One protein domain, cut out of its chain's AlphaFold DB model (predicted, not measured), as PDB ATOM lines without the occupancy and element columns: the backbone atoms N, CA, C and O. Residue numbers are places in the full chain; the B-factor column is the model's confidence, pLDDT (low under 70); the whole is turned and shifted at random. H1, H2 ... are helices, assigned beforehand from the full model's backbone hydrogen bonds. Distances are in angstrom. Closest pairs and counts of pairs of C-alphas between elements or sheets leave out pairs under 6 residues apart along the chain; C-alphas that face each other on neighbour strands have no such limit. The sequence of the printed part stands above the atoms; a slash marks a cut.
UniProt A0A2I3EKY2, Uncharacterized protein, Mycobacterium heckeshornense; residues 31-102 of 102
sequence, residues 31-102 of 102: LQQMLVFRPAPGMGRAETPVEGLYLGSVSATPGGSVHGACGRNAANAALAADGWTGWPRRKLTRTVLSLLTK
ATOM      1  N   LEU A  31      31.787  36.410 199.949       77.31
ATOM      2  CA  LEU A  31      32.633  35.869 198.882       77.31
ATOM      3  C   LEU A  31      32.679  36.775 197.639       77.31
ATOM      4  O   LEU A  31      33.755  37.079 197.128       77.31
ATOM      5  N   GLN A  32      31.528  37.293 197.205       77.88
ATOM      6  CA  GLN A  32      31.449  38.203 196.059       77.88
ATOM      7  C   GLN A  32      32.230  39.516 196.267       77.88
ATOM      8  O   GLN A  32      32.805  40.052 195.320       77.88
ATOM      9  N   GLN A  33      32.299  40.006 197.505       77.56
ATOM     10  CA  GLN A  33      33.018  41.222 197.894       77.56
ATOM     11  C   GLN A  33      34.475  40.955 198.280       77.56
ATOM     12  O   GLN A  33      35.238  41.895 198.436       77.56
ATOM     13  N   MET A  34      34.894  39.697 198.419       76.62
ATOM     14  CA  MET A  34      36.306  39.349 198.604       76.62
ATOM     15  C   MET A  34      37.003  38.996 197.288       76.62
ATOM     16  O   MET A  34      38.202  39.221 197.174       76.62
ATOM     17  N   LEU A  35      36.281  38.453 196.299       67.44
ATOM     18  CA  LEU A  35      36.892  37.956 195.059       67.44
ATOM     19  C   LEU A  35      36.631  38.830 193.831       67.44
ATOM     20  O   LEU A  35      37.504  38.930 192.972       67.44
ATOM     21  N   VAL A  36      35.433  39.409 193.704       70.25
ATOM     22  CA  VAL A  36      34.964  39.940 192.412       70.25
ATOM     23  C   VAL A  36      34.792  41.450 192.441       70.25
ATOM     24  O   VAL A  36      35.266  42.132 191.540       70.25
ATOM     25  N   PHE A  37      34.137  41.982 193.471       76.50
ATOM     26  CA  PHE A  37      33.663  43.368 193.467       76.50
ATOM     27  C   PHE A  37      34.501  44.332 194.312       76.50
ATOM     28  O   PHE A  37      34.091  45.473 194.503       76.50
ATOM     29  N   ARG A  38      35.683  43.918 194.795       75.75
ATOM     30  CA  ARG A  38      36.547  44.779 195.615       75.75
ATOM     31  C   ARG A  38      37.651  45.452 194.808       75.75
ATOM     32  O   ARG A  38      38.421  44.745 194.163       75.75
ATOM     33  N   PRO A  39      37.821  46.780 194.935       70.38
ATOM     34  CA  PRO A  39      36.779  47.818 195.062       70.38
ATOM     35  C   PRO A  39      35.902  47.965 193.799       70.38
ATOM     36  O   PRO A  39      34.875  48.634 193.831       70.38
ATOM     37  N   ALA A  40      36.318  47.355 192.689       76.56
ATOM     38  CA  ALA A  40      35.586  47.252 191.436       76.56
ATOM     39  C   ALA A  40      35.998  45.943 190.731       76.56
ATOM     40  O   ALA A  40      37.067  45.402 191.040       76.56
ATOM     41  N   PRO A  41      35.200  45.430 189.777       75.88
ATOM     42  CA  PRO A  41      35.579  44.275 188.967       75.88
ATOM     43  C   PRO A  41      36.998  44.393 188.398       75.88
ATOM     44  O   PRO A  41      37.343  45.380 187.753       75.88
ATOM     45  N   GLY A  42      37.829  43.379 188.650       74.81
ATOM     46  CA  GLY A  42      39.217  43.331 188.173       74.81
ATOM     47  C   GLY A  42      40.257  44.014 189.074       74.81
ATOM     48  O   GLY A  42      41.447  43.875 188.804       74.81
ATOM     49  N   MET A  43      39.851  44.673 190.167       74.31
ATOM     50  CA  MET A  43      40.761  45.305 191.141       74.31
ATOM     51  C   MET A  43      41.033  44.451 192.394       74.31
ATOM     52  O   MET A  43      41.507  44.955 193.407       74.31
ATOM     53  N   GLY A  44      40.786  43.141 192.331       77.12
ATOM     54  CA  GLY A  44      41.022  42.228 193.459       77.12
ATOM     55  C   GLY A  44      42.498  41.918 193.748       77.12
ATOM     56  O   GLY A  44      42.782  41.156 194.674       77.12
ATOM     57  N   ARG A  45      43.438  42.455 192.958       82.00
ATOM     58  CA  ARG A  45      44.888  42.279 193.140       82.00
ATOM     59  C   ARG A  45      45.485  43.440 193.945       82.00
ATOM     60  O   ARG A  45      44.798  44.399 194.270       82.00
ATOM     61  N   ALA A  46      46.767  43.335 194.290       88.56
ATOM     62  CA  ALA A  46      47.442  44.357 195.087       88.56
ATOM     63  C   ALA A  46      47.824  45.610 194.278       88.56
ATOM     64  O   ALA A  46      48.144  46.633 194.872       88.56
ATOM     65  N   GLU A  47      47.830  45.558 192.944       88.31
ATOM     66  CA  GLU A  47      48.119  46.733 192.120       88.31
ATOM     67  C   GLU A  47      46.985  47.758 192.171       88.31
ATOM     68  O   GLU A  47      45.808  47.410 192.082       88.31
ATOM     69  N   THR A  48      47.347  49.037 192.256       87.38
ATOM     70  CA  THR A  48      46.388  50.141 192.145       87.38
ATOM     71  C   THR A  48      46.456  50.787 190.753       87.38
ATOM     72  O   THR A  48      47.408  50.546 190.006       87.38
ATOM     73  N   PRO A  49      45.476  51.630 190.375       83.62
ATOM     74  CA  PRO A  49      45.547  52.412 189.137       83.62
ATOM     75  C   PRO A  49      46.729  53.390 189.086       83.62
ATOM     76  O   PRO A  49      47.113  53.829 188.004       83.62
ATOM     77  N   VAL A  50      47.292  53.747 190.244       86.38
ATOM     78  CA  VAL A  50      48.447  54.638 190.344       86.38
ATOM     79  C   VAL A  50      49.722  53.811 190.204       86.38
ATOM     80  O   VAL A  50      49.963  52.862 190.950       86.38
ATOM     81  N   GLU A  51      50.554  54.177 189.232       84.25
ATOM     82  CA  GLU A  51      51.816  53.486 188.969       84.25
ATOM     83  C   GLU A  51      52.744  53.541 190.193       84.25
ATOM     84  O   GLU A  51      52.937  54.593 190.799       84.25
ATOM     85  N   GLY A  52      53.321  52.394 190.558       87.50
ATOM     86  CA  GLY A  52      54.213  52.279 191.717       87.50
ATOM     87  C   GLY A  52      53.498  52.225 193.072       87.50
ATOM     88  O   GLY A  52      54.165  52.029 194.085       87.50
ATOM     89  N   LEU A  53      52.165  52.337 193.105       90.56
ATOM     90  CA  LEU A  53      51.368  52.222 194.324       90.56
ATOM     91  C   LEU A  53      50.684  50.850 194.400       90.56
ATOM     92  O   LEU A  53      49.935  50.453 193.501       90.56
ATOM     93  N   TYR A  54      50.907  50.151 195.512       91.31
ATOM     94  CA  TYR A  54      50.353  48.825 195.792       91.31
ATOM     95  C   TYR A  54      49.603  48.831 197.125       91.31
ATOM     96  O   TYR A  54      50.030  49.468 198.088       91.31
ATOM     97  N   LEU A  55      48.492  48.100 197.193       90.44
ATOM     98  CA  LEU A  55      47.627  48.014 198.361       90.44
ATOM     99  C   LEU A  55      47.912  46.736 199.163       90.44
ATOM    100  O   LEU A  55      47.580  45.631 198.742       90.44
ATOM    101  N   GLY A  56      48.489  46.907 200.352       90.06
ATOM    102  CA  GLY A  56      48.778  45.838 201.318       90.06
ATOM    103  C   GLY A  56      47.956  45.938 202.607       90.06
ATOM    104  O   GLY A  56      48.475  45.654 203.680       90.06
ATOM    105  N   SER A  57      46.708  46.401 202.522       87.25
ATOM    106  CA  SER A  57      45.863  46.692 203.691       87.25
ATOM    107  C   SER A  57      45.114  45.462 204.228       87.25
ATOM    108  O   SER A  57      44.944  44.462 203.531       87.25
ATOM    109  N   VAL A  58      44.576  45.582 205.446       86.19
ATOM    110  CA  VAL A  58      43.563  44.684 206.032       86.19
ATOM    111  C   VAL A  58      42.311  44.568 205.146       86.19
ATOM    112  O   VAL A  58      41.604  43.566 205.169       86.19
ATOM    113  N   SER A  59      42.065  45.583 204.314       84.12
ATOM    114  CA  SER A  59      40.989  45.616 203.328       84.12
ATOM    115  C   SER A  59      41.371  45.036 201.957       84.12
ATOM    116  O   SER A  59      40.523  44.989 201.071       84.12
ATOM    117  N   ALA A  60      42.611  44.588 201.742       86.00
ATOM    118  CA  ALA A  60      43.022  43.953 200.488       86.00
ATOM    119  C   ALA A  60      42.743  42.442 200.499       86.00
ATOM    120  O   ALA A  60      42.686  41.823 201.557       86.00
ATOM    121  N   THR A  61      42.611  41.824 199.323       82.19
ATOM    122  CA  THR A  61      42.473  40.364 199.165       82.19
ATOM    123  C   THR A  61      43.717  39.643 199.704       82.19
ATOM    124  O   THR A  61      44.836  40.017 199.328       82.19
ATOM    125  N   PRO A  62      43.597  38.586 200.535       78.19
ATOM    126  CA  PRO A  62      42.421  37.755 200.857       78.19
ATOM    127  C   PRO A  62      41.548  38.228 202.036       78.19
ATOM    128  O   PRO A  62      40.626  37.519 202.427       78.19
ATOM    129  N   GLY A  63      41.825  39.401 202.599       77.75
ATOM    130  CA  GLY A  63      41.173  39.937 203.790       77.75
ATOM    131  C   GLY A  63      42.148  40.124 204.951       77.75
ATOM    132  O   GLY A  63      43.314  39.722 204.905       77.75
ATOM    133  N   GLY A  64      41.652  40.762 206.002       73.69
ATOM    134  CA  GLY A  64      42.411  41.091 207.192       73.69
ATOM    135  C   GLY A  64      42.631  39.901 208.100       73.69
ATOM    136  O   GLY A  64      41.695  39.173 208.422       73.69
ATOM    137  N   SER A  65      43.872  39.704 208.538       74.00
ATOM    138  CA  SER A  65      44.246  38.726 209.563       74.00
ATOM    139  C   SER A  65      45.733  38.845 209.901       74.00
ATOM    140  O   SER A  65      46.511  39.458 209.170       74.00
ATOM    141  N   VAL A  66      46.149  38.206 210.995       82.00
ATOM    142  CA  VAL A  66      47.533  38.243 211.509       82.00
ATOM    143  C   VAL A  66      48.565  37.543 210.610       82.00
ATOM    144  O   VAL A  66      49.760  37.619 210.868       82.00
ATOM    145  N   HIS A  67      48.134  36.877 209.534       86.56
ATOM    146  CA  HIS A  67      49.008  36.109 208.639       86.56
ATOM    147  C   HIS A  67      49.804  36.969 207.632       86.56
ATOM    148  O   HIS A  67      50.629  36.431 206.897       86.56
ATOM    149  N   GLY A  68      49.529  38.276 207.513       86.31
ATOM    150  CA  GLY A  68      50.324  39.202 206.685       86.31
ATOM    151  C   GLY A  68      50.284  38.959 205.165       86.31
ATOM    152  O   GLY A  68      51.160  39.427 204.435       86.31
ATOM    153  N   ALA A  69      49.281  38.240 204.647       90.50
ATOM    154  CA  ALA A  69      49.276  37.830 203.235       90.50
ATOM    155  C   ALA A  69      49.065  39.016 202.287       90.50
ATOM    156  O   ALA A  69      49.676  39.042 201.224       90.50
ATOM    157  N   CYS A  70      48.263  40.010 202.681       89.12
ATOM    158  CA  CYS A  70      48.048  41.229 201.898       89.12
ATOM    159  C   CYS A  70      49.363  41.979 201.651       89.12
ATOM    160  O   CYS A  70      49.675  42.320 200.513       89.12
ATOM    161  N   GLY A  71      50.173  42.158 202.700       91.12
ATOM    162  CA  GLY A  71      51.495  42.779 202.594       91.12
ATOM    163  C   GLY A  71      52.442  41.979 201.700       91.12
ATOM    164  O   GLY A  71      53.074  42.545 200.811       91.12
ATOM    165  N   ARG A  72      52.477  40.647 201.856       92.81
ATOM    166  CA  ARG A  72      53.264  39.763 200.978       92.81
ATOM    167  C   ARG A  72      52.834  39.871 199.512       92.81
ATOM    168  O   ARG A  72      53.687  39.915 198.630       92.81
ATOM    169  N   ASN A  73      51.532  39.926 199.241       92.06
ATOM    170  CA  ASN A  73      51.004  40.060 197.884       92.06
ATOM    171  C   ASN A  73      51.387  41.411 197.263       92.06
ATOM    172  O   ASN A  73      51.804  41.439 196.108       92.06
ATOM    173  N   ALA A  74      51.299  42.502 198.028       92.50
ATOM    174  CA  ALA A  74      51.734  43.826 197.586       92.50
ATOM    175  C   ALA A  74      53.240  43.871 197.294       92.50
ATOM    176  O   ALA A  74      53.639  44.356 196.238       92.50
ATOM    177  N   ALA A  75      54.069  43.292 198.167       93.38
ATOM    178  CA  ALA A  75      55.510  43.196 197.951       93.38
ATOM    179  C   ALA A  75      55.849  42.382 196.691       93.38
ATOM    180  O   ALA A  75      56.630  42.826 195.854       93.38
ATOM    181  N   ASN A  76      55.211  41.224 196.506       92.44
ATOM    182  CA  ASN A  76      55.407  40.401 195.313       92.44
ATOM    183  C   ASN A  76      54.956  41.116 194.032       92.44
ATOM    184  O   ASN A  76      55.620  40.997 193.005       92.44
ATOM    185  N   ALA A  77      53.853  41.870 194.082       90.44
ATOM    186  CA  ALA A  77      53.394  42.679 192.955       90.44
ATOM    187  C   ALA A  77      54.398  43.791 192.610       90.44
ATOM    188  O   ALA A  77      54.710  43.983 191.436       90.44
ATOM    189  N   ALA A  78      54.958  44.462 193.621       91.62
ATOM    190  CA  ALA A  78      55.990  45.476 193.434       91.62
ATOM    191  C   ALA A  78      57.259  44.895 192.795       91.62
ATOM    192  O   ALA A  78      57.712  45.400 191.769       91.62
ATOM    193  N   LEU A  79      57.770  43.781 193.330       91.75
ATOM    194  CA  LEU A  79      58.949  43.094 192.796       91.75
ATOM    195  C   LEU A  79      58.732  42.601 191.361       91.75
ATOM    196  O   LEU A  79      59.602  42.764 190.509       91.75
ATOM    197  N   ALA A  80      57.561  42.032 191.064       88.19
ATOM    198  CA  ALA A  80      57.224  41.590 189.712       88.19
ATOM    199  C   ALA A  80      57.161  42.763 188.721       88.19
ATOM    200  O   ALA A  80      57.557  42.623 187.564       88.19
ATOM    201  N   ALA A  81      56.680  43.922 189.170       85.81
ATOM    202  CA  ALA A  81      56.585  45.121 188.352       85.81
ATOM    203  C   ALA A  81      57.931  45.843 188.156       85.81
ATOM    204  O   ALA A  81      58.100  46.506 187.133       85.81
ATOM    205  N   ASP A  82      58.869  45.720 189.098       84.62
ATOM    206  CA  ASP A  82      60.247  46.220 188.960       84.62
ATOM    207  C   ASP A  82      61.164  45.243 188.201       84.62
ATOM    208  O   ASP A  82      62.235  45.625 187.730       84.62
ATOM    209  N   GLY A  83      60.747  43.985 188.049       84.50
ATOM    210  CA  GLY A  83      61.480  42.983 187.286       84.50
ATOM    211  C   GLY A  83      61.544  43.269 185.780       84.50
ATOM    212  O   GLY A  83      60.808  44.085 185.223       84.50
ATOM    213  N   TRP A  84      62.391  42.505 185.088       74.19
ATOM    214  CA  TRP A  84      62.604  42.566 183.632       74.19
ATOM    215  C   TRP A  84      61.299  42.502 182.804       74.19
ATOM    216  O   TRP A  84      61.188  43.150 181.765       74.19
ATOM    217  N   THR A  85      60.283  41.764 183.271       73.50
ATOM    218  CA  THR A  85      58.973  41.642 182.603       73.50
ATOM    219  C   THR A  85      57.985  42.760 182.953       73.50
ATOM    220  O   THR A  85      56.954  42.893 182.288       73.50
ATOM    221  N   GLY A  86      58.266  43.567 183.980       69.88
ATOM    222  CA  GLY A  86      57.366  44.593 184.508       69.88
ATOM    223  C   GLY A  86      57.481  45.949 183.807       69.88
ATOM    224  O   GLY A  86      56.472  46.632 183.613       69.88
ATOM    225  N   TRP A  87      58.677  46.302 183.322       70.31
ATOM    226  CA  TRP A  87      58.930  47.558 182.601       70.31
ATOM    227  C   TRP A  87      58.050  47.778 181.350       70.31
ATOM    228  O   TRP A  87      57.482  48.869 181.218       70.31
ATOM    229  N   PRO A  88      57.843  46.784 180.453       74.69
ATOM    230  CA  PRO A  88      56.956  46.958 179.301       74.69
ATOM    231  C   PRO A  88      55.506  47.203 179.733       74.69
ATOM    232  O   PRO A  88      54.800  48.027 179.150       74.69
ATOM    233  N   ARG A  89      55.071  46.510 180.792       71.69
ATOM    234  CA  ARG A  89      53.704  46.572 181.317       71.69
ATOM    235  C   ARG A  89      53.415  47.937 181.950       71.69
ATOM    236  O   ARG A  89      52.379  48.521 181.654       71.69
ATOM    237  N   ARG A  90      54.364  48.487 182.718       70.12
ATOM    238  CA  ARG A  90      54.286  49.842 183.296       70.12
ATOM    239  C   ARG A  90      54.150  50.931 182.236       70.12
ATOM    240  O   ARG A  90      53.232  51.746 182.312       70.12
ATOM    241  N   LYS A  91      54.992  50.898 181.196       71.69
ATOM    242  CA  LYS A  91      54.901  51.851 180.077       71.69
ATOM    243  C   LYS A  91      53.534  51.819 179.394       71.69
ATOM    244  O   LYS A  91      52.989  52.876 179.071       71.69
ATOM    245  N   LEU A  92      52.984  50.623 179.179       76.19
ATOM    246  CA  LEU A  92      51.680  50.455 178.545       76.19
ATOM    247  C   LEU A  92      50.559  51.032 179.420       76.19
ATOM    248  O   LEU A  92      49.772  51.850 178.945       76.19
ATOM    249  N   THR A  93      50.524  50.672 180.707       74.44
ATOM    250  CA  THR A  93      49.514  51.164 181.655       74.44
ATOM    251  C   THR A  93      49.575  52.682 181.802       74.44
ATOM    252  O   THR A  93      48.533  53.325 181.729       74.44
ATOM    253  N   ARG A  94      50.774  53.273 181.907       72.81
ATOM    254  CA  ARG A  94      50.960  54.732 181.973       72.81
ATOM    255  C   ARG A  94      50.384  55.445 180.752       72.81
ATOM    256  O   ARG A  94      49.713  56.465 180.885       72.81
ATOM    257  N   THR A  95      50.640  54.894 179.567       76.31
ATOM    258  CA  THR A  95      50.143  55.446 178.300       76.31
ATOM    259  C   THR A  95      48.617  55.409 178.254       76.31
ATOM    260  O   THR A  95      47.992  56.434 177.995       76.31
ATOM    261  N   VAL A  96      48.009  54.267 178.591       77.56
ATOM    262  CA  VAL A  96      46.546  54.120 178.660       77.56
ATOM    263  C   VAL A  96      45.936  55.073 179.691       77.56
ATOM    264  O   VAL A  96      44.978  55.773 179.374       77.56
ATOM    265  N   LEU A  97      46.512  55.169 180.894       73.50
ATOM    266  CA  LEU A  97      46.006  56.066 181.936       73.50
ATOM    267  C   LEU A  97      46.065  57.532 181.483       73.50
ATOM    268  O   LEU A  97      45.096  58.263 181.662       73.50
ATOM    269  N   SER A  98      47.162  57.944 180.833       74.56
ATOM    270  CA  SER A  98      47.337  59.305 180.296       74.56
ATOM    271  C   SER A  98      46.406  59.657 179.132       74.56
ATOM    272  O   SER A  98      46.217  60.833 178.836       74.56
ATOM    273  N   LEU A  99      45.850  58.648 178.455       79.94
ATOM    274  CA  LEU A  99      44.850  58.828 177.401       79.94
ATOM    275  C   LEU A  99      43.434  58.915 177.977       79.94
ATOM    276  O   LEU A  99      42.602  59.598 177.404       79.94
ATOM    277  N   LEU A 100      43.174  58.246 179.104       75.88
ATOM    278  CA  LEU A 100      41.884  58.265 179.804       75.88
ATOM    279  C   LEU A 100      41.693  59.482 180.725       75.88
ATOM    280  O   LEU A 100      40.577  59.747 181.154       75.88
ATOM    281  N   THR A 101      42.776  60.184 181.069       71.44
ATOM    282  CA  THR A 101      42.765  61.381 181.935       71.44
ATOM    283  C   THR A 101      42.956  62.697 181.168       71.44
ATOM    284  O   THR A 101      43.100  63.746 181.794       71.44
ATOM    285  N   LYS A 102      42.945  62.649 179.829       52.94
ATOM    286  CA  LYS A 102      42.816  63.809 178.933       52.94
ATOM    287  C   LYS A 102      41.376  63.943 178.466       52.94
ATOM    288  O   LYS A 102      40.949  65.103 178.299       52.94
TER     289      LYS A 102
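This is residues 31 to 102 of the 102 residues of an uncharacterized protein of Mycobacterium heckeshornense (UniProt A0A2I3EKY2). Two helices, H2 and H3, meet near their ends in an L, and the long unnamed stretch of residues 36 to 68 winds mostly through the angle of the L; the short H1 lies beyond this stretch, away from both. The printed part has 72 residues with three named helices, in the order H1, H2, H3, and no named strand. The class is all helix, though named elements hold 34 of the 72 residues, under half. The whole is only just compact, close to loose, with a radius of gyration of the C-alphas of 13.2 A, and only just flat, spanning 37 by 26 by 14 A.

H3, residues 86 to 100, and H2, residues 69 to 82, touch only at the corner by their tight link, through residues 86 to 90 of H3 and 80 to 81 of H2. Their closest C-alphas, of Ala 80 and Gly 86, are 6.0 A apart. Their lines are about perpendicular, at 87 degrees. H1, residues 31 to 35, is apart from H2 and from H3. In H1, H2 and H3 every O i to N i+4 pair is within hydrogen-bond range.

H3 measures 21.2 A, ending at C-alpha 100 (41.884, 58.265, 179.804). H2 measures 19.9 A, H1 6.1 A from C-alpha 31 (32.633, 35.869, 198.882).

The C-alphas farthest apart, of Val 66 and Lys 102, are 41.7 A apart. The printed part has no cut. The link from H1 to H2 is long, 33 residues. Residues 35, 86 and 102 have pLDDT under 70.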